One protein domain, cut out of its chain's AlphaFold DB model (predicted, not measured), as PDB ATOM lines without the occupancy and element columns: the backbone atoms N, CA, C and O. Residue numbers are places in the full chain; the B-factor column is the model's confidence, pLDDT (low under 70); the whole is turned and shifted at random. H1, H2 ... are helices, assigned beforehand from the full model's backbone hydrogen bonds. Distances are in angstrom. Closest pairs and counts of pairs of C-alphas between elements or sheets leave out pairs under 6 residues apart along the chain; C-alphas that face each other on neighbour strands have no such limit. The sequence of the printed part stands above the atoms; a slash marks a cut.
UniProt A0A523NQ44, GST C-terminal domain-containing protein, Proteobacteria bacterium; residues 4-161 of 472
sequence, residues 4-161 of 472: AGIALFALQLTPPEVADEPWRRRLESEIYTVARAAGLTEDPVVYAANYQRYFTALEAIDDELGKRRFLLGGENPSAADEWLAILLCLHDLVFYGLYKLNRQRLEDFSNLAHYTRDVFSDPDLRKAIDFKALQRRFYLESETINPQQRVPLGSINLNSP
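Overview. This is residues 4 to 161 of the 472 residues of the protein "GST C-terminal domain-containing protein" of Proteobacteria bacterium (UniProt A0A523NQ44). The longest helix, H3, forms a hairpin with H2, and H2 packs side by side with H4, which lies in the middle of the domain. H5 crosses H4 and also touches one end of H3, H7 packs on the later part of H4, and the small helices H1 and H6 touch no other helix, while the unnamed end of the printed part, residues 142 to 161, folds back past H7. The printed part has 158 residues with seven named helices, H1 to H7 in chain order, and no named strand, and its class is all helix. It is compact, with a radius of gyration of the C-alphas of 15.1 A, and spans 44 by 33 by 29 A.

Along the chain. H3, residues 44 to 65, is 31.4 A long from C-alpha 44 at (-0.146, 20.827, -39.755) to C-alpha 65 at (14.315, 25.502, -12.333). H2, residues 22 to 40, measures 25.9 A, and H4, residues 79 to 95, measures 21.6 A. H7, residues 131 to 141, measures 15.4 A and ends at C-alpha 141 at (18.782, 30.394, -44.070). The shorter helices are H5, residues 112 to 119, 10.6 A; H1, residues 4 to 11, 10.5 A; and H6, residues 123 to 128, 8.7 A.

Arrangement. H3 and H2 touch as a helical hairpin, opposite ways at a shallow tilt of 34 degrees, only just short of steep; their closest C-alphas, of Tyr 47 and Ala 38, are 4.6 A apart. H2 touches H4 the same way at a shallow tilt of 11 degrees, closest at the C-alphas of Arg 24 and Ala 80, 5.8 A. H4, the hub, has a kink of 26 degrees near residue 89. It touches H5 at a steep tilt of 49 degrees, with the closest C-alphas, of Ala 85 and Thr 116, 4.8 A apart. With residues 90 to 94 alone it touches H7, closest at the C-alphas of Leu 93 and Gln 135, 6.1 A. H3 touches H5 with residues 61 to 65 alone, closest at the C-alphas of Asp 62 and Leu 112, 5.6 A. H6 and H4 are only just apart, at 8.2 A, and H1 and H4 only just apart, at 8.3 A. Every O i to N i+4 pair is within hydrogen-bond range in H1, H3, H5, H6 and H7; the counts are 12 of 15 in H2 and 12 of 13 in H4.

Size, cuts and confidence. The two C-alphas farthest apart, of Glu 75 and Gln 148, are 44.8 A from each other. The printed part has no cut, and the links H3 to H4 and H4 to H5 are long. The mean pLDDT of the printed part is 84.4, with residues 4 to 21 and 23 to 24 under 70.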
ATOM      1  N   ALA A   4      23.456  22.377 -39.386       34.50
ATOM      2  CA  ALA A   4      24.343  21.585 -38.521       34.50
ATOM      3  C   ALA A   4      25.589  22.383 -38.069       34.50
ATOM      4  O   ALA A   4      26.146  22.145 -37.005       34.50
ATOM      5  N   GLY A   5      25.980  23.399 -38.837       38.47
ATOM      6  CA  GLY A   5      27.024  24.366 -38.509       38.47
ATOM      7  C   GLY A   5      26.647  25.378 -37.420       38.47
ATOM      8  O   GLY A   5      27.534  26.071 -36.938       38.47
ATOM      9  N   ILE A   6      25.369  25.501 -37.030       44.88
ATOM     10  CA  ILE A   6      24.955  26.325 -35.873       44.88
ATOM     11  C   ILE A   6      25.235  25.566 -34.573       44.88
ATOM     12  O   ILE A   6      25.820  26.134 -33.654       44.88
ATOM     13  N   ALA A   7      24.929  24.263 -34.545       44.28
ATOM     14  CA  ALA A   7      25.396  23.379 -33.481       44.28
ATOM     15  C   ALA A   7      26.933  23.375 -33.422       44.28
ATOM     16  O   ALA A   7      27.491  23.447 -32.334       44.28
ATOM     17  N   LEU A   8      27.610  23.389 -34.581       40.06
ATOM     18  CA  LEU A   8      29.075  23.384 -34.671       40.06
ATOM     19  C   LEU A   8      29.758  24.690 -34.206       40.06
ATOM     20  O   LEU A   8      30.859  24.636 -33.672       40.06
ATOM     21  N   PHE A   9      29.128  25.857 -34.379       43.19
ATOM     22  CA  PHE A   9      29.689  27.138 -33.917       43.19
ATOM     23  C   PHE A   9      29.483  27.342 -32.409       43.19
ATOM     24  O   PHE A   9      30.365  27.850 -31.728       43.19
ATOM     25  N   ALA A  10      28.362  26.859 -31.864       43.19
ATOM     26  CA  ALA A  10      28.173  26.770 -30.418       43.19
ATOM     27  C   ALA A  10      29.065  25.672 -29.780       43.19
ATOM     28  O   ALA A  10      29.507  25.832 -28.648       43.19
ATOM     29  N   LEU A  11      29.416  24.616 -30.532       40.88
ATOM     30  CA  LEU A  11      30.405  23.579 -30.172       40.88
ATOM     31  C   LEU A  11      31.860  24.078 -30.141       40.88
ATOM     32  O   LEU A  11      32.678  23.477 -29.455       40.88
ATOM     33  N   GLN A  12      32.215  25.150 -30.860       41.78
ATOM     34  CA  GLN A  12      33.578  25.711 -30.820       41.78
ATOM     35  C   GLN A  12      33.872  26.500 -29.535       41.78
ATOM     36  O   GLN A  12      35.031  26.804 -29.264       41.78
ATOM     37  N   LEU A  13      32.841  26.807 -28.744       40.16
ATOM     38  CA  LEU A  13      32.958  27.468 -27.443       40.16
ATOM     39  C   LEU A  13      32.916  26.477 -26.268       40.16
ATOM     40  O   LEU A  13      33.092  26.889 -25.127       40.16
ATOM     41  N   THR A  14      32.700  25.181 -26.521       40.25
ATOM     42  CA  THR A  14      32.621  24.154 -25.474       40.25
ATOM     43  C   THR A  14      33.925  23.349 -25.421       40.25
ATOM     44  O   THR A  14      34.325  22.790 -26.445       40.25
ATOM     45  N   PRO A  15      34.602  23.239 -24.263       38.50
ATOM     46  CA  PRO A  15      35.725  22.321 -24.108       38.50
ATOM     47  C   PRO A  15      35.307  20.883 -24.482       38.50
ATOM     48  O   PRO A  15      34.195  20.468 -24.139       38.50
ATOM     49  N   PRO A  16      36.172  20.100 -25.156       41.38
ATOM     50  CA  PRO A  16      35.837  18.761 -25.663       41.38
ATOM     51  C   PRO A  16      35.370  17.762 -24.588       41.38
ATOM     52  O   PRO A  16      34.735  16.763 -24.909       41.38
ATOM     53  N   GLU A  17      35.626  18.052 -23.314       45.22
ATOM     54  CA  GLU A  17      35.260  17.228 -22.157       45.22
ATOM     55  C   GLU A  17      33.744  17.206 -21.858       45.22
ATOM     56  O   GLU A  17      33.285  16.350 -21.108       45.22
ATOM     57  N   VAL A  18      32.944  18.095 -22.468       47.22
ATOM     58  CA  VAL A  18      31.504  18.270 -22.162       47.22
ATOM     59  C   VAL A  18      30.564  17.730 -23.259       47.22
ATOM     60  O   VAL A  18      29.338  17.860 -23.190       47.22
ATOM     61  N   ALA A  19      31.106  17.101 -24.303       48.50
ATOM     62  CA  ALA A  19      30.323  16.689 -25.468       48.50
ATOM     63  C   ALA A  19      29.284  15.576 -25.178       48.50
ATOM     64  O   ALA A  19      28.292  15.494 -25.906       48.50
ATOM     65  N   ASP A  20      29.450  14.781 -24.114       51.88
ATOM     66  CA  ASP A  20      28.666  13.555 -23.865       51.88
ATOM     67  C   ASP A  20      27.620  13.629 -22.730       51.88
ATOM     68  O   ASP A  20      26.957  12.625 -22.421       51.88
ATOM     69  N   GLU A  21      27.395  14.804 -22.133       60.88
ATOM     70  CA  GLU A  21      26.475  14.923 -20.999       60.88
ATOM     71  C   GLU A  21      25.008  14.579 -21.363       60.88
ATOM     72  O   GLU A  21      24.470  15.075 -22.362       60.88
ATOM     73  N   PRO A  22      24.302  13.774 -20.536       70.19
ATOM     74  CA  PRO A  22      22.894  13.414 -20.748       70.19
ATOM     75  C   PRO A  22      21.968  14.617 -20.963       70.19
ATOM     76  O   PRO A  22      21.032  14.553 -21.761       70.19
ATOM     77  N   TRP A  23      22.256  15.735 -20.296       69.50
ATOM     78  CA  TRP A  23      21.484  16.968 -20.420       69.50
ATOM     79  C   TRP A  23      21.624  17.629 -21.782       69.50
ATOM     80  O   TRP A  23      20.624  18.080 -22.331       69.50
ATOM     81  N   ARG A  24      22.815  17.621 -22.384       68.88
ATOM     82  CA  ARG A  24      23.019  18.160 -23.733       68.88
ATOM     83  C   ARG A  24      22.171  17.408 -24.757       68.88
ATOM     84  O   ARG A  24      21.425  18.029 -25.510       68.88
ATOM     85  N   ARG A  25      22.213  16.069 -24.724       72.50
ATOM     86  CA  ARG A  25      21.389  15.210 -25.594       72.50
ATOM     87  C   ARG A  25      19.895  15.434 -25.374       72.50
ATOM     88  O   ARG A  25      19.128  15.472 -26.336       72.50
ATOM     89  N   ARG A  26      19.480  15.623 -24.121       78.81
ATOM     90  CA  ARG A  26      18.093  15.947 -23.782       78.81
ATOM     91  C   ARG A  26      17.675  17.299 -24.362       78.81
ATOM     92  O   ARG A  26      16.686  17.363 -25.074       78.81
ATOM     93  N   LEU A  27      18.444  18.363 -24.135       83.31
ATOM     94  CA  LEU A  27      18.139  19.706 -24.641       83.31
ATOM     95  C   LEU A  27      18.124  19.762 -26.174       83.31
ATOM     96  O   LEU A  27      17.248  20.382 -26.777       83.31
ATOM     97  N   GLU A  28      19.071  19.088 -26.821       80.75
ATOM     98  CA  GLU A  28      19.117  18.997 -28.278       80.75
ATOM     99  C   GLU A  28      17.899  18.253 -28.841       80.75
ATOM    100  O   GLU A  28      17.281  18.723 -29.798       80.75
ATOM    101  N   SER A  29      17.523  17.123 -28.239       81.44
ATOM    102  CA  SER A  29      16.418  16.291 -28.727       81.44
ATOM    103  C   SER A  29      15.030  16.819 -28.363       81.44
ATOM    104  O   SER A  29      14.133  16.706 -29.192       81.44
ATOM    105  N   GLU A  30      14.841  17.409 -27.179       84.81
ATOM    106  CA  GLU A  30      13.532  17.842 -26.660       84.81
ATOM    107  C   GLU A  30      13.207  19.309 -26.970       84.81
ATOM    108  O   GLU A  30      12.035  19.641 -27.133       84.81
ATOM    109  N   ILE A  31      14.214  20.185 -27.090       91.62
ATOM    110  CA  ILE A  31      14.003  21.622 -27.324       91.62
ATOM    111  C   ILE A  31      14.374  21.992 -28.756       91.62
ATOM    112  O   ILE A  31      13.500  22.350 -29.545       91.62
ATOM    113  N   TYR A  32      15.654  21.891 -29.124       91.88
ATOM    114  CA  TYR A  32      16.126  22.387 -30.421       91.88
ATOM    115  C   TYR A  32      15.540  21.604 -31.604       91.88
ATOM    116  O   TYR A  32      14.971  22.191 -32.528       91.88
ATOM    117  N   THR A  33      15.646  20.274 -31.569       90.88
ATOM    118  CA  THR A  33      15.176  19.409 -32.660       90.88
ATOM    119  C   THR A  33      13.662  19.484 -32.810       90.88
ATOM    120  O   THR A  33      13.172  19.584 -33.934       90.88
ATOM    121  N   VAL A  34      12.917  19.508 -31.698       93.25
ATOM    122  CA  VAL A  34      11.452  19.654 -31.717       93.25
ATOM    123  C   VAL A  34      11.044  21.023 -32.261       93.25
ATOM    124  O   VAL A  34      10.174  21.083 -33.128       93.25
ATOM    125  N   ALA A  35      11.695  22.109 -31.828       95.38
ATOM    126  CA  ALA A  35      11.417  23.453 -32.338       95.38
ATOM    127  C   ALA A  35      11.638  23.541 -33.850       95.38
ATOM    128  O   ALA A  35      10.796  24.062 -34.580       95.38
ATOM    129  N   ARG A  36      12.754  22.987 -34.332       93.75
ATOM    130  CA  ARG A  36      13.079  22.960 -35.758       93.75
ATOM    131  C   ARG A  36      12.108  22.083 -36.551       93.75
ATOM    132  O   ARG A  36      11.693  22.479 -37.635       93.75
ATOM    133  N   ALA A  37      11.729  20.919 -36.021       93.19
ATOM    134  CA  ALA A  37      10.748  20.036 -36.648       93.19
ATOM    135  C   ALA A  37       9.363  20.694 -36.745       93.19
ATOM    136  O   ALA A  37       8.700  20.552 -37.769       93.19
ATOM    137  N   ALA A  38       8.953  21.456 -35.725       95.56
ATOM    138  CA  ALA A  38       7.749  22.279 -35.790       95.56
ATOM    139  C   ALA A  38       7.888  23.385 -36.848       95.56
ATOM    140  O   ALA A  38       7.020  23.541 -37.695       95.56
ATOM    141  N   GLY A  39       8.985  24.141 -36.835       93.38
ATOM    142  CA  GLY A  39       9.139  25.300 -37.712       93.38
ATOM    143  C   GLY A  39       9.250  24.981 -39.202       93.38
ATOM    144  O   GLY A  39       8.844  25.799 -40.018       93.38
ATOM    145  N   LEU A  40       9.810  23.820 -39.555       92.75
ATOM    146  CA  LEU A  40      10.134  23.464 -40.941       92.75
ATOM    147  C   LEU A  40       9.165  22.465 -41.584       92.75
ATOM    148  O   LEU A  40       9.346  22.130 -42.752       92.75
ATOM    149  N   THR A  41       8.186  21.946 -40.842       94.44
ATOM    150  CA  THR A  41       7.214  21.008 -41.412       94.44
ATOM    151  C   THR A  41       6.131  21.736 -42.206       94.44
ATOM    152  O   THR A  41       5.653  22.798 -41.807       94.44
ATOM    153  N   GLU A  42       5.721  21.139 -43.322       93.75
ATOM    154  CA  GLU A  42       4.546  21.563 -44.094       93.75
ATOM    155  C   GLU A  42       3.260  20.870 -43.611       93.75
ATOM    156  O   GLU A  42       2.165  21.285 -43.986       93.75
ATOM    157  N   ASP A  43       3.376  19.839 -42.762       97.06
ATOM    158  CA  ASP A  43       2.250  19.064 -42.241       97.06
ATOM    159  C   ASP A  43       1.704  19.696 -40.941       97.06
ATOM    160  O   ASP A  43       2.386  19.682 -39.904       97.06
ATOM    161  N   PRO A  44       0.458  20.215 -40.937       95.50
ATOM    162  CA  PRO A  44      -0.146  20.827 -39.755       95.50
ATOM    163  C   PRO A  44      -0.274  19.884 -38.552       95.50
ATOM    164  O   PRO A  44      -0.225  20.344 -37.410       95.50
ATOM    165  N   VAL A  45      -0.424  18.574 -38.779       97.31
ATOM    166  CA  VAL A  45      -0.525  17.567 -37.710       97.31
ATOM    167  C   VAL A  45       0.833  17.389 -37.035       97.31
ATOM    168  O   VAL A  45       0.922  17.383 -35.805       97.31
ATOM    169  N   VAL A  46       1.907  17.323 -37.828       96.75
ATOM    170  CA  VAL A  46       3.285  17.258 -37.317       96.75
ATOM    171  C   VAL A  46       3.660  18.553 -36.597       96.75
ATOM    172  O   VAL A  46       4.290  18.497 -35.537       96.75
ATOM    173  N   TYR A  47       3.246  19.713 -37.119       97.50
ATOM    174  CA  TYR A  47       3.429  20.998 -36.444       97.50
ATOM    175  C   TYR A  47       2.741  20.995 -35.077       97.50
ATOM    176  O   TYR A  47       3.398  21.255 -34.071       97.50
ATOM    177  N   ALA A  48       1.454  20.639 -35.017       97.19
ATOM    178  CA  ALA A  48       0.685  20.634 -33.774       97.19
ATOM    179  C   ALA A  48       1.286  19.683 -32.725       97.19
ATOM    180  O   ALA A  48       1.421  20.056 -31.558       97.19
ATOM    181  N   ALA A  49       1.711  18.484 -33.133       97.50
ATOM    182  CA  ALA A  49       2.349  17.524 -32.237       97.50
ATOM    183  C   ALA A  49       3.679  18.052 -31.671       97.50
ATOM    184  O   ALA A  49       3.920  17.964 -30.465       97.50
ATOM    185  N   ASN A  50       4.543  18.634 -32.511       97.06
ATOM    186  CA  ASN A  50       5.816  19.195 -32.051       97.06
ATOM    187  C   ASN A  50       5.631  20.482 -31.239       97.06
ATOM    188  O   ASN A  50       6.353  20.681 -30.267       97.06
ATOM    189  N   TYR A  51       4.639  21.312 -31.566       97.75
ATOM    190  CA  TYR A  51       4.275  22.492 -30.781       97.75
ATOM    191  C   TYR A  51       3.941  22.108 -29.335       97.75
ATOM    192  O   TYR A  51       4.487  22.693 -28.401       97.75
ATOM    193  N   GLN A  52       3.093  21.090 -29.140       97.19
ATOM    194  CA  GLN A  52       2.748  20.605 -27.800       97.19
ATOM    195  C   GLN A  52       3.975  20.051 -27.073       97.19
ATOM    196  O   GLN A  52       4.265  20.467 -25.955       97.19
ATOM    197  N   ARG A  53       4.755  19.185 -27.732       96.44
ATOM    198  CA  ARG A  53       5.979  18.607 -27.150       96.44
ATOM    199  C   ARG A  53       6.983  19.673 -26.711       96.44
ATOM    200  O   ARG A  53       7.542  19.556 -25.625       96.44
ATOM    201  N   TYR A  54       7.187  20.703 -27.531       96.62
ATOM    202  CA  TYR A  54       8.108  21.801 -27.241       96.62
ATOM    203  C   TYR A  54       7.728  22.521 -25.947       96.62
ATOM    204  O   TYR A  54       8.556  22.712 -25.056       96.62
ATOM    205  N   PHE A  55       6.453  22.883 -25.815       96.81
ATOM    206  CA  PHE A  55       5.985  23.615 -24.649       96.81
ATOM    207  C   PHE A  55       5.873  22.755 -23.391       96.81
ATOM    208  O   PHE A  55       6.217  23.245 -22.320       96.81
ATOM    209  N   THR A  56       5.499  21.477 -23.508       95.00
ATOM    210  CA  THR A  56       5.570  20.528 -22.386       95.00
ATOM    211  C   THR A  56       7.002  20.399 -21.859       95.00
ATOM    212  O   THR A  56       7.215  20.357 -20.649       95.00
ATOM    213  N   ALA A  57       8.001  20.378 -22.747       92.81
ATOM    214  CA  ALA A  57       9.400  20.344 -22.338       92.81
ATOM    215  C   ALA A  57       9.824  21.643 -21.628       92.81
ATOM    216  O   ALA A  57      10.439  21.578 -20.565       92.81
ATOM    217  N   LEU A  58       9.454  22.819 -22.157       95.19
ATOM    218  CA  LEU A  58       9.746  24.099 -21.497       95.19
ATOM    219  C   LEU A  58       9.075  24.227 -20.122       95.19
ATOM    220  O   LEU A  58       9.717  24.708 -19.196       95.19
ATOM    221  N   GLU A  59       7.827  23.785 -19.969       93.94
ATOM    222  CA  GLU A  59       7.121  23.773 -18.677       93.94
ATOM    223  C   GLU A  59       7.816  22.868 -17.659       93.94
ATOM    224  O   GLU A  59       8.067  23.287 -16.531       93.94
ATOM    225  N   ALA A  60       8.204  21.656 -18.066       90.94
ATOM    226  CA  ALA A  60       8.922  20.736 -17.188       90.94
ATOM    227  C   ALA A  60      10.267  21.322 -16.720       90.94
ATOM    228  O   ALA A  60      10.640  21.181 -15.552       90.94
ATOM    229  N   ILE A  61      10.984  22.006 -17.619       91.94
ATOM    230  CA  ILE A  61      12.232  22.707 -17.294       91.94
ATOM    231  C   ILE A  61      11.958  23.909 -16.375       91.94
ATOM    232  O   ILE A  61      12.697  24.110 -15.410       91.94
ATOM    233  N   ASP A  62      10.905  24.691 -16.629       93.75
ATOM    234  CA  ASP A  62      10.521  25.836 -15.794       93.75
ATOM    235  C   ASP A  62      10.220  25.392 -14.357       93.75
ATOM    236  O   ASP A  62      10.733  25.989 -13.406       93.75
ATOM    237  N   ASP A  63       9.476  24.298 -14.189       85.31
ATOM    238  CA  ASP A  63       9.158  23.696 -12.891       85.31
ATOM    239  C   ASP A  63      10.399  23.172 -12.160       85.31
ATOM    240  O   ASP A  63      10.521  23.297 -10.934       85.31
ATOM    241  N   GLU A  64      11.335  22.567 -12.890       87.38
ATOM    242  CA  GLU A  64      12.592  22.079 -12.328       87.38
ATOM    243  C   GLU A  64      13.473  23.237 -11.858       87.38
ATOM    244  O   GLU A  64      13.955  23.233 -10.720       87.38
ATOM    245  N   LEU A  65      13.604  24.276 -12.682       89.75
ATOM    246  CA  LEU A  65      14.315  25.502 -12.333       89.75
ATOM    247  C   LEU A  65      13.595  26.297 -11.242       89.75
ATOM    248  O   LEU A  65      14.231  27.085 -10.547       89.75
ATOM    249  N   GLY A  66      12.311  26.056 -10.987       84.25
ATOM    250  CA  GLY A  66      11.624  26.554  -9.796       84.25
ATOM    251  C   GLY A  66      12.202  26.032  -8.476       84.25
ATOM    252  O   GLY A  66      12.048  26.693  -7.444       84.25
ATOM    253  N   LYS A  67      12.897  24.886  -8.506       82.31
ATOM    254  CA  LYS A  67      13.381  24.144  -7.327       82.31
ATOM    255  C   LYS A  67      14.893  24.235  -7.115       82.31
ATOM    256  O   LYS A  67      15.356  23.992  -6.005       82.31
ATOM    257  N   ARG A  68      15.663  24.587  -8.146       84.88
ATOM    258  CA  ARG A  68      17.135  24.684  -8.108       84.88
ATOM    259  C   ARG A  68      17.633  25.840  -8.969       84.88
ATOM    260  O   ARG A  68      16.960  26.183  -9.935       84.88
ATOM    261  N   ARG A  69      18.809  26.405  -8.656       87.12
ATOM    262  CA  ARG A  69      19.395  27.554  -9.381       87.12
ATOM    263  C   ARG A  69      19.836  27.222 -10.808       87.12
ATOM    264  O   ARG A  69      19.564  28.003 -11.716       87.12
ATOM    265  N   PHE A  70      20.453  26.061 -10.983       90.25
ATOM    266  CA  PHE A  70      21.011  25.562 -12.239       90.25
ATOM    267  C   PHE A  70      20.625  24.089 -12.422       90.25
ATOM    268  O   PHE A  70      20.350  23.406 -11.428       90.25
ATOM    269  N   LEU A  71      20.581  23.598 -13.661       84.44
ATOM    270  CA  LEU A  71      20.094  22.264 -14.038       84.44
ATOM    271  C   LEU A  71      20.744  21.152 -13.200       84.44
ATOM    272  O   LEU A  71      20.047  20.303 -12.633       84.44
ATOM    273  N   LEU A  72      22.070  21.216 -13.044       82.81
ATOM    274  CA  LEU A  72      22.871  20.224 -12.318       82.81
ATOM    275  C   LEU A  72      23.036  20.509 -10.813       82.81
ATOM    276  O   LEU A  72      23.677  19.734 -10.113       82.81
ATOM    277  N   GLY A  73      22.441  21.587 -10.287       73.00
ATOM    278  CA  GLY A  73      22.420  21.861  -8.844       73.00
ATOM    279  C   GLY A  73      23.696  22.474  -8.241       73.00
ATOM    280  O   GLY A  73      23.914  22.316  -7.043       73.00
ATOM    281  N   GLY A  74      24.512  23.183  -9.030       76.19
ATOM    282  CA  GLY A  74      25.722  23.888  -8.571       76.19
ATOM    283  C   GLY A  74      25.525  25.368  -8.199       76.19
ATOM    284  O   GLY A  74      24.430  25.919  -8.317       76.19
ATOM    285  N   GLU A  75      26.610  26.021  -7.763       75.00
ATOM    286  CA  GLU A  75      26.647  27.474  -7.492       75.00
ATOM    287  C   GLU A  75      26.900  28.325  -8.746       75.00
ATOM    288  O   GLU A  75      26.510  29.493  -8.765       75.00
ATOM    289  N   ASN A  76      27.505  27.730  -9.777       82.25
ATOM    290  CA  ASN A  76      27.830  28.344 -11.064       82.25
ATOM    291  C   ASN A  76      27.126  27.585 -12.203       82.25
ATOM    292  O   ASN A  76      26.874  26.383 -12.048       82.25
ATOM    293  N   PRO A  77      26.811  28.256 -13.326       86.00
ATOM    294  CA  PRO A  77      26.238  27.597 -14.491       86.00
ATOM    295  C   PRO A  77      27.197  26.539 -15.047       86.00
ATOM    296  O   PRO A  77      28.403  26.756 -15.139       86.00
ATOM    297  N   SER A  78      26.651  25.376 -15.395       84.81
ATOM    298  CA  SER A  78      27.350  24.347 -16.166       84.81
ATOM    299  C   SER A  78      27.238  24.622 -17.668       84.81
ATOM    300  O   SER A  78      26.407  25.418 -18.103       84.81
ATOM    301  N   ALA A  79      27.976  23.886 -18.498       81.81
ATOM    302  CA  ALA A  79      27.802  23.955 -19.951       81.81
ATOM    303  C   ALA A  79      26.376  23.573 -20.404       81.81
ATOM    304  O   ALA A  79      25.864  24.114 -21.385       81.81
ATOM    305  N   ALA A  80      25.699  22.670 -19.679       82.81
ATOM    306  CA  ALA A  80      24.285  22.387 -19.920       82.81
ATOM    307  C   ALA A  80      23.421  23.627 -19.651       82.81
ATOM    308  O   ALA A  80      22.446  23.871 -20.370       82.81
ATOM    309  N   ASP A  81      23.796  24.427 -18.647       89.81
ATOM    310  CA  ASP A  81      23.073  25.643 -18.321       89.81
ATOM    311  C   ASP A  81      23.246  26.727 -19.385       89.81
ATOM    312  O   ASP A  81      22.256  27.325 -19.821       89.81
ATOM    313  N   GLU A  82      24.485  26.930 -19.834       88.88
ATOM    314  CA  GLU A  82      24.840  27.824 -20.940       88.88
ATOM    315  C   GLU A  82      24.077  27.453 -22.214       88.88
ATOM    316  O   GLU A  82      23.455  28.310 -22.849       88.88
ATOM    317  N   TRP A  83      24.043  26.160 -22.552       86.00
ATOM    318  CA  TRP A  83      23.335  25.668 -23.730       86.00
ATOM    319  C   TRP A  83      21.832  25.930 -23.659       86.00
ATOM    320  O   TRP A  83      21.243  26.452 -24.611       86.00
ATOM    321  N   LEU A  84      21.196  25.607 -22.527       91.88
ATOM    322  CA  LEU A  84      19.783  25.912 -22.329       91.88
ATOM    323  C   LEU A  84      19.536  27.422 -22.430       91.88
ATOM    324  O   LEU A  84      18.612  27.828 -23.127       91.88
ATOM    325  N   ALA A  85      20.362  28.265 -21.804       92.94
ATOM    326  CA  ALA A  85      20.199  29.718 -21.854       92.94
ATOM    327  C   ALA A  85      20.282  30.268 -23.292       92.94
ATOM    328  O   ALA A  85      19.486  31.130 -23.669       92.94
ATOM    329  N   ILE A  86      21.171  29.728 -24.134       91.56
ATOM    330  CA  ILE A  86      21.235  30.062 -25.567       91.56
ATOM    331  C   ILE A  86      19.946  29.643 -26.288       91.56
ATOM    332  O   ILE A  86      19.383  30.437 -27.045       91.56
ATOM    333  N   LEU A  87      19.451  28.423 -26.047       93.31
ATOM    334  CA  LEU A  87      18.196  27.941 -26.639       93.31
ATOM    335  C   LEU A  87      16.987  28.783 -26.206       93.31
ATOM    336  O   LEU A  87      16.094  29.028 -27.015       93.31
ATOM    337  N   LEU A  88      16.969  29.268 -24.964       96.00
ATOM    338  CA  LEU A  88      15.931  30.163 -24.454       96.00
ATOM    339  C   LEU A  88      16.009  31.559 -25.091       96.00
ATOM    340  O   LEU A  88      14.979  32.137 -25.426       96.00
ATOM    341  N   CYS A  89      17.206  32.088 -25.358       94.94
ATOM    342  CA  CYS A  89      17.351  33.304 -26.168       94.94
ATOM    343  C   CYS A  89      16.859  33.092 -27.610       94.94
ATOM    344  O   CYS A  89      16.222  33.976 -28.188       94.94
ATOM    345  N   LEU A  90      17.130  31.921 -28.197       94.38
ATOM    346  CA  LEU A  90      16.622  31.550 -29.520       94.38
ATOM    347  C   LEU A  90      15.101  31.395 -29.552       94.38
ATOM    348  O   LEU A  90      14.512  31.686 -30.593       94.38
ATOM    349  N   HIS A  91      14.466  30.996 -28.443       95.88
ATOM    350  CA  HIS A  91      13.006  30.970 -28.337       95.88
ATOM    351  C   HIS A  91      12.411  32.324 -28.715       95.88
ATOM    352  O   HIS A  91      11.701  32.413 -29.709       95.88
ATOM    353  N   ASP A  92      12.786  33.398 -28.025       94.69
ATOM    354  CA  ASP A  92      12.228  34.729 -28.300       94.69
ATOM    355  C   ASP A  92      12.710  35.322 -29.633       94.69
ATOM    356  O   ASP A  92      11.934  35.957 -30.353       94.69
ATOM    357  N   LEU A  93      13.988  35.133 -29.982       94.56
ATOM    358  CA  LEU A  93      14.571  35.748 -31.181       94.56
ATOM    359  C   LEU A  93      14.123  35.072 -32.479       94.56
ATOM    360  O   LEU A  93      13.994  35.752 -33.502       94.56
ATOM    361  N   VAL A  94      13.930  33.750 -32.451       94.56
ATOM    362  CA  VAL A  94      13.725  32.903 -33.630       94.56
ATOM    363  C   VAL A  94      12.464  32.061 -33.494       94.56
ATOM    364  O   VAL A  94      11.551  32.242 -34.295       94.56
ATOM    365  N   PHE A  95      12.382  31.150 -32.523       96.25
ATOM    366  CA  PHE A  95      11.356  30.101 -32.540       96.25
ATOM    367  C   PHE A  95       9.936  30.658 -32.379       96.25
ATOM    368  O   PHE A  95       9.018  30.221 -33.074       96.25
ATOM    369  N   TYR A  96       9.773  31.681 -31.542       96.00
ATOM    370  CA  TYR A  96       8.516  32.373 -31.294       96.00
ATOM    371  C   TYR A  96       7.922  32.942 -32.589       96.00
ATOM    372  O   TYR A  96       6.751  32.728 -32.885       96.00
ATOM    373  N   GLY A  97       8.734  33.639 -33.389       93.38
ATOM    374  CA  GLY A  97       8.294  34.258 -34.641       93.38
ATOM    375  C   GLY A  97       8.395  33.325 -35.846       93.38
ATOM    376  O   GLY A  97       7.387  32.963 -36.447       93.38
ATOM    377  N   LEU A  98       9.623  32.935 -36.195       95.06
ATOM    378  CA  LEU A  98       9.951  32.200 -37.417       95.06
ATOM    379  C   LEU A  98       9.340  30.797 -37.434       95.06
ATOM    380  O   LEU A  98       8.778  30.389 -38.445       95.06
ATOM    381  N   TYR A  99       9.413  30.069 -36.315       96.56
ATOM    382  CA  TYR A  99       8.867  28.707 -36.204       96.56
ATOM    383  C   TYR A  99       7.431  28.680 -35.675       96.56
ATOM    384  O   TYR A  99       6.873  27.605 -35.462       96.56
ATOM    385  N   LYS A 100       6.815  29.855 -35.478       96.81
ATOM    386  CA  LYS A 100       5.449  30.012 -34.965       96.81
ATOM    387  C   LYS A 100       5.241  29.335 -33.599       96.81
ATOM    388  O   LYS A 100       4.129  28.922 -33.293       96.81
ATOM    389  N   LEU A 101       6.273  29.207 -32.763       97.31
ATOM    390  CA  LEU A 101       6.160  28.697 -31.387       97.31
ATOM    391  C   LEU A 101       5.761  29.835 -30.432       97.31
ATOM    392  O   LEU A 101       6.472  30.173 -29.491       97.31
ATOM    393  N   ASN A 102       4.622  30.473 -30.700       96.19
ATOM    394  CA  ASN A 102       4.238  31.771 -30.136       96.19
ATOM    395  C   ASN A 102       3.246  31.710 -28.959       96.19
ATOM    396  O   ASN A 102       2.502  32.669 -28.754       96.19
ATOM    397  N   ARG A 103       3.216  30.620 -28.175       96.44
ATOM    398  CA  ARG A 103       2.284  30.488 -27.033       96.44
ATOM    399  C   ARG A 103       2.501  31.573 -25.982       96.44
ATOM    400  O   ARG A 103       1.552  32.208 -25.544       96.44
ATOM    401  N   GLN A 104       3.757  31.758 -25.585       93.44
ATOM    402  CA  GLN A 104       4.186  32.733 -24.587       93.44
ATOM    403  C   GLN A 104       5.677  33.040 -24.784       93.44
ATOM    404  O   GLN A 104       6.427  32.197 -25.294       93.44
ATOM    405  N   ARG A 105       6.097  34.258 -24.449       94.00
ATOM    406  CA  ARG A 105       7.499  34.688 -24.521       94.00
ATOM    407  C   ARG A 105       8.286  34.121 -23.348       94.00
ATOM    408  O   ARG A 105       7.704  33.657 -22.371       94.00
ATOM    409  N   LEU A 106       9.611  34.210 -23.411       94.38
ATOM    410  CA  LEU A 106      10.488  33.805 -22.315       94.38
ATOM    411  C   LEU A 106      10.126  34.513 -20.996       94.38
ATOM    412  O   LEU A 106      10.127  33.880 -19.943       94.38
ATOM    413  N   GLU A 107       9.770  35.800 -21.069       90.50
ATOM    414  CA  GLU A 107       9.338  36.638 -19.934       90.50
ATOM    415  C   GLU A 107       8.074  36.145 -19.220       90.50
ATOM    416  O   GLU A 107       7.865  36.476 -18.055       90.50
ATOM    417  N   ASP A 108       7.235  35.369 -19.907       91.00
ATOM    418  CA  ASP A 108       5.961  34.889 -19.369       91.00
ATOM    419  C   ASP A 108       6.134  33.599 -18.542       91.00
ATOM    420  O   ASP A 108       5.203  33.163 -17.864       91.00
ATOM    421  N   PHE A 109       7.317  32.971 -18.578       92.56
ATOM    422  CA  PHE A 109       7.647  31.811 -17.744       92.56
ATOM    423  C   PHE A 109       8.081  32.230 -16.335       92.56
ATOM    424  O   PHE A 109       8.766  33.238 -16.145       92.56
ATOM    425  N   SER A 110       7.751  31.412 -15.331       86.88
ATOM    426  CA  SER A 110       7.967  31.768 -13.922       86.88
ATOM    427  C   SER A 110       9.447  31.789 -13.527       86.88
ATOM    428  O   SER A 110       9.836  32.516 -12.609       86.88
ATOM    429  N   ASN A 111      10.279  30.972 -14.179       93.12
ATOM    430  CA  ASN A 111      11.686  30.775 -13.837       93.12
ATOM    431  C   ASN A 111      12.633  30.928 -15.041       93.12
ATOM    432  O   ASN A 111      13.746  31.420 -14.840       93.12
ATOM    433  N   LEU A 112      12.232  30.563 -16.266       95.88
ATOM    434  CA  LEU A 112      13.129  30.524 -17.438       95.88
ATOM    435  C   LEU A 112      13.798  31.870 -17.768       95.88
ATOM    436  O   LEU A 112      15.011  31.905 -17.992       95.88
ATOM    437  N   ALA A 113      13.064  32.991 -17.755       93.88
ATOM    438  CA  ALA A 113      13.654  34.314 -18.016       93.88
ATOM    439  C   ALA A 113      14.729  34.684 -16.986       93.88
ATOM    440  O   ALA A 113      15.793  35.205 -17.317       93.88
ATOM    441  N   HIS A 114      14.466  34.375 -15.720       92.12
ATOM    442  CA  HIS A 114      15.360  34.686 -14.612       92.12
ATOM    443  C   HIS A 114      16.609  33.836 -14.643       92.12
ATOM    444  O   HIS A 114      17.705  34.330 -14.411       92.12
ATOM    445  N   TYR A 115      16.412  32.554 -14.913       94.75
ATOM    446  CA  TYR A 115      17.475  31.598 -15.111       94.75
ATOM    447  C   TYR A 115      18.393  32.037 -16.258       94.75
ATOM    448  O   TYR A 115      19.598  32.126 -16.066       94.75
ATOM    449  N   THR A 116      17.822  32.424 -17.401       95.44
ATOM    450  CA  THR A 116      18.590  32.886 -18.569       95.44
ATOM    451  C   THR A 116      19.457  34.099 -18.220       95.44
ATOM    452  O   THR A 116      20.634  34.142 -18.560       95.44
ATOM    453  N   ARG A 117      18.908  35.069 -17.478       94.00
ATOM    454  CA  ARG A 117      19.656  36.248 -17.005       94.00
ATOM    455  C   ARG A 117      20.739  35.905 -15.978       94.00
ATOM    456  O   ARG A 117      21.792  36.528 -16.003       94.00
ATOM    457  N   ASP A 118      20.499  34.932 -15.099       92.62
ATOM    458  CA  ASP A 118      21.493  34.468 -14.119       92.62
ATOM    459  C   ASP A 118      22.683  33.799 -14.810       92.62
ATOM    460  O   ASP A 118      23.825  34.118 -14.506       92.62
ATOM    461  N   VAL A 119      22.427  32.957 -15.817       91.69
ATOM    462  CA  VAL A 119      23.487  32.366 -16.647       91.69
ATOM    463  C   VAL A 119      24.274  33.460 -17.384       91.69
ATOM    464  O   VAL A 119      25.497  33.499 -17.309       91.69
ATOM    465  N   PHE A 120      23.592  34.425 -18.014       91.25
ATOM    466  CA  PHE A 120      24.237  35.558 -18.702       91.25
ATOM    467  C   PHE A 120      24.695  36.703 -17.783       91.25
ATOM    468  O   PHE A 120      25.034  37.787 -18.273       91.25
ATOM    469  N   SER A 121      24.716  36.486 -16.463       86.94
ATOM    470  CA  SER A 121      25.374  37.407 -15.531       86.94
ATOM    471  C   SER A 121      26.896  37.336 -15.656       86.94
ATOM    472  O   SER A 121      27.572  38.295 -15.288       86.94
ATOM    473  N   ASP A 122      27.427  36.248 -16.227       81.31
ATOM    474  CA  ASP A 122      28.813  36.169 -16.676       81.31
ATOM    475  C   ASP A 122      29.023  37.073 -17.917       81.31
ATOM    476  O   ASP A 122      28.456  36.821 -18.993       81.31
ATOM    477  N   PRO A 123      29.821  38.153 -17.797       78.12
ATOM    478  CA  PRO A 123      30.050  39.084 -18.893       78.12
ATOM    479  C   PRO A 123      30.851  38.475 -20.050       78.12
ATOM    480  O   PRO A 123      30.717  38.966 -21.174       78.12
ATOM    481  N   ASP A 124      31.672  37.455 -19.809       79.12
ATOM    482  CA  ASP A 124      32.501  36.829 -20.836       79.12
ATOM    483  C   ASP A 124      31.656  35.889 -21.692       79.12
ATOM    484  O   ASP A 124      31.658  36.018 -22.921       79.12
ATOM    485  N   LEU A 125      30.807  35.073 -21.059       80.38
ATOM    486  CA  LEU A 125      29.792  34.286 -21.764       80.38
ATOM    487  C   LEU A 125      28.881  35.186 -22.609       80.38
ATOM    488  O   LEU A 125      28.616  34.916 -23.783       80.38
ATOM    489  N   ARG A 126      28.419  36.304 -22.039       82.12
ATOM    490  CA  ARG A 126      27.533  37.236 -22.742       82.12
ATOM    491  C   ARG A 126      28.190  37.891 -23.960       82.12
ATOM    492  O   ARG A 126      27.501  38.150 -24.944       82.12
ATOM    493  N   LYS A 127      29.492  38.186 -23.904       80.50
ATOM    494  CA  LYS A 127      30.250  38.745 -25.040       80.50
ATOM    495  C   LYS A 127      30.573  37.699 -26.102       80.50
ATOM    496  O   LYS A 127      30.726  38.067 -27.262       80.50
ATOM    497  N   ALA A 128      30.673  36.427 -25.721       82.62
ATOM    498  CA  ALA A 128      31.008  35.340 -26.635       82.62
ATOM    499  C   ALA A 128      29.920  35.074 -27.693       82.62
ATOM    500  O   ALA A 128      30.201  34.459 -28.720       82.62
ATOM    501  N   ILE A 129      28.684  35.540 -27.471       84.06
ATOM    502  CA  ILE A 129      27.538  35.230 -28.332       84.06
ATOM    503  C   ILE A 129      27.001  36.489 -29.021       84.06
ATOM    504  O   ILE A 129      26.406  37.370 -28.400       84.06
ATOM    505  N   ASP A 130      27.120  36.530 -30.350       87.62
ATOM    506  CA  ASP A 130      26.452  37.536 -31.178       87.62
ATOM    507  C   ASP A 130      25.016  37.100 -31.508       87.62
ATOM    508  O   ASP A 130      24.731  36.476 -32.536       87.62
ATOM    509  N   PHE A 131      24.079  37.460 -30.626       89.00
ATOM    510  CA  PHE A 131      22.655  37.166 -30.808       89.00
ATOM    511  C   PHE A 131      22.056  37.784 -32.078       89.00
ATOM    512  O   PHE A 131      21.109  37.223 -32.631       89.00
ATOM    513  N   LYS A 132      22.592  38.910 -32.572       89.12
ATOM    514  CA  LYS A 132      22.102  39.532 -33.810       89.12
ATOM    515  C   LYS A 132      22.540  38.723 -35.021       89.12
ATOM    516  O   LYS A 132      21.718  38.463 -35.900       89.12
ATOM    517  N   ALA A 133      23.806  38.315 -35.074       87.75
ATOM    518  CA  ALA A 133      24.301  37.442 -36.134       87.75
ATOM    519  C   ALA A 133      23.561  36.098 -36.126       87.75
ATOM    520  O   ALA A 133      23.122  35.636 -37.181       87.75
ATOM    521  N   LEU A 134      23.346  35.525 -34.938       87.38
ATOM    522  CA  LEU A 134      22.604  34.281 -34.765       87.38
ATOM    523  C   LEU A 134      21.167  34.407 -35.296       87.38
ATOM    524  O   LEU A 134      20.762  33.622 -36.150       87.38
ATOM    525  N   GLN A 135      20.423  35.433 -34.871       91.56
ATOM    526  CA  GLN A 135      19.064  35.691 -35.354       91.56
ATOM    527  C   GLN A 135      19.029  35.883 -36.875       91.56
ATOM    528  O   GLN A 135      18.247  35.224 -37.558       91.56
ATOM    529  N   ARG A 136      19.899  36.743 -37.427       91.06
ATOM    530  CA  ARG A 136      19.978  36.975 -38.879       91.06
ATOM    531  C   ARG A 136      20.179  35.670 -39.633       91.06
ATOM    532  O   ARG A 136      19.481  35.432 -40.610       91.06
ATOM    533  N   ARG A 137      21.086  34.816 -39.163       88.56
ATOM    534  CA  ARG A 137      21.378  33.537 -39.806       88.56
ATOM    535  C   ARG A 137      20.141  32.644 -39.898       88.56
ATOM    536  O   ARG A 137      19.820  32.197 -40.991       88.56
ATOM    537  N   PHE A 138      19.409  32.446 -38.800       91.94
ATOM    538  CA  PHE A 138      18.197  31.616 -38.814       91.94
ATOM    539  C   PHE A 138      17.136  32.127 -39.795       91.94
ATOM    540  O   PHE A 138      16.557  31.332 -40.534       91.94
ATOM    541  N   TYR A 139      16.888  33.438 -39.823       92.44
ATOM    542  CA  TYR A 139      15.889  34.021 -40.721       92.44
ATOM    543  C   TYR A 139      16.320  33.976 -42.188       92.44
ATOM    544  O   TYR A 139      15.467  33.756 -43.043       92.44
ATOM    545  N   LEU A 140      17.605  34.182 -42.484       91.19
ATOM    546  CA  LEU A 140      18.097  34.197 -43.862       91.19
ATOM    547  C   LEU A 140      18.257  32.779 -44.438       91.19
ATOM    548  O   LEU A 140      17.938  32.547 -45.596       91.19
ATOM    549  N   GLU A 141      18.653  31.794 -43.625       88.94
ATOM    550  CA  GLU A 141      18.782  30.394 -44.070       88.94
ATOM    551  C   GLU A 141      17.431  29.665 -44.220       88.94
ATOM    552  O   GLU A 141      17.378  28.576 -44.788       88.94
ATOM    553  N   SER A 142      16.331  30.236 -43.718       88.31
ATOM    554  CA  SER A 142      15.004  29.602 -43.728       88.31
ATOM    555  C   SER A 142      14.115  30.135 -44.859       88.31
ATOM    556  O   SER A 142      13.019  30.629 -44.607       88.31
ATOM    557  N   GLU A 143      14.579  30.051 -46.107       89.69
ATOM    558  CA  GLU A 143      13.913  30.637 -47.287       89.69
ATOM    559  C   GLU A 143      12.455  30.184 -47.473       89.69
ATOM    560  O   GLU A 143      11.607  30.986 -47.856       89.69
ATOM    561  N   THR A 144      12.137  28.929 -47.148       89.75
ATOM    562  CA  THR A 144      10.782  28.369 -47.301       89.75
ATOM    563  C   THR A 144       9.757  29.034 -46.384       89.75
ATOM    564  O   THR A 144       8.621  29.272 -46.785       89.75
ATOM    565  N   ILE A 145      10.160  29.374 -45.160       90.69
ATOM    566  CA  ILE A 145       9.292  29.974 -44.135       90.69
ATOM    567  C   ILE A 145       9.551  31.477 -43.933       90.69
ATOM    568  O   ILE A 145       8.810  32.137 -43.207       90.69
ATOM    569  N   ASN A 146      10.569  32.032 -44.600       93.75
ATOM    570  CA  ASN A 146      10.874  33.462 -44.683       93.75
ATOM    571  C   ASN A 146      11.313  33.869 -46.111       93.75
ATOM    572  O   ASN A 146      12.462  34.273 -46.329       93.75
ATOM    573  N   PRO A 147      10.409  33.801 -47.102       92.50
ATOM    574  CA  PRO A 147      10.765  34.023 -48.504       92.50
ATOM    575  C   PRO A 147      11.199  35.463 -48.805       92.50
ATOM    576  O   PRO A 147      11.987  35.697 -49.714       92.50
ATOM    577  N   GLN A 148      10.739  36.448 -48.028       93.62
ATOM    578  CA  GLN A 148      11.159  37.846 -48.178       93.62
ATOM    579  C   GLN A 148      12.453  38.172 -47.423       93.62
ATOM    580  O   GLN A 148      12.848  39.339 -47.405       93.62
ATOM    581  N   GLN A 149      13.087  37.183 -46.777       90.75
ATOM    582  CA  GLN A 149      14.384  37.330 -46.107       90.75
ATOM    583  C   GLN A 149      14.399  38.467 -45.069       90.75
ATOM    584  O   GLN A 149      15.406  39.141 -44.842       90.75
ATOM    585  N   ARG A 150      13.251  38.712 -44.425       92.62
ATOM    586  CA  ARG A 150      13.110  39.774 -43.424       92.62
ATOM    587  C   ARG A 150      13.592  39.269 -42.074       92.62
ATOM    588  O   ARG A 150      13.226  38.176 -41.657       92.62
ATOM    589  N   VAL A 151      14.375  40.088 -41.380       92.25
ATOM    590  CA  VAL A 151      14.833  39.810 -40.014       92.25
ATOM    591  C   VAL A 151      14.155  40.805 -39.068       92.25
ATOM    592  O   VAL A 151      14.277  42.014 -39.290       92.25
ATOM    593  N   PRO A 152      13.428  40.347 -38.034       91.31
ATOM    594  CA  PRO A 152      12.853  41.232 -37.027       91.31
ATOM    595  C   PRO A 152      13.920  42.075 -36.321       91.31
ATOM    596  O   PRO A 152      15.023  41.608 -36.062       91.31
ATOM    597  N   LEU A 153      13.570  43.314 -35.962       88.50
ATOM    598  CA  LEU A 153      14.485  44.248 -35.286       88.50
ATOM    599  C   LEU A 153      14.556  44.057 -33.758       88.50
ATOM    600  O   LEU A 153      15.331  44.742 -33.094       88.50
ATOM    601  N   GLY A 154      13.719  43.182 -33.192       83.12
ATOM    602  CA  GLY A 154      13.652  42.942 -31.750       83.12
ATOM    603  C   GLY A 154      14.923  42.293 -31.197       83.12
ATOM    604  O   GLY A 154      15.583  41.520 -31.886       83.12
ATOM    605  N   SER A 155      15.246  42.588 -29.937       85.75
ATOM    606  CA  SER A 155      16.411  42.050 -29.226       85.75
ATOM    607  C   SER A 155      16.021  41.407 -27.900       85.75
ATOM    608  O   SER A 155      15.035  41.805 -27.282       85.75
ATOM    609  N   ILE A 156      16.854  40.488 -27.417       88.12
ATOM    610  CA  ILE A 156      16.702  39.884 -26.092       88.12
ATOM    611  C   ILE A 156      17.094  40.874 -24.980       88.12
ATOM    612  O   ILE A 156      18.095  41.587 -25.096       88.12
ATOM    613  N   ASN A 157      16.318  40.927 -23.892       86.38
ATOM    614  CA  ASN A 157      16.611  41.781 -22.740       86.38
ATOM    615  C   ASN A 157      17.273  40.998 -21.596       86.38
ATOM    616  O   ASN A 157      16.616  40.528 -20.668       86.38
ATOM    617  N   LEU A 158      18.603  40.930 -21.637       89.25
ATOM    618  CA  LEU A 158      19.421  40.307 -20.590       89.25
ATOM    619  C   LEU A 158      19.809  41.272 -19.454       89.25
ATOM    620  O   LEU A 158      20.499  40.871 -18.527       89.25
ATOM    621  N   ASN A 159      19.405  42.546 -19.525       84.00
ATOM    622  CA  ASN A 159      19.763  43.566 -18.527       84.00
ATOM    623  C   ASN A 159      18.724  43.724 -17.415       84.00
ATOM    624  O   ASN A 159      18.975  44.427 -16.438       84.00
ATOM    625  N   SER A 160      17.539  43.135 -17.576       82.12
ATOM    626  CA  SER A 160      16.531  43.174 -16.521       82.12
ATOM    627  C   SER A 160      17.010  42.395 -15.292       82.12
ATOM    628  O   SER A 160      17.665  41.365 -15.449       82.12
ATOM    629  N   PRO A 161      16.651  42.832 -14.070       79.69
ATOM    630  CA  PRO A 161      16.936  42.071 -12.862       79.69
ATOM    631  C   PRO A 161      16.366  40.647 -12.925       79.69
ATOM    632  O   PRO A 161      15.347  40.383 -13.570       79.69
TER     633      PRO A 161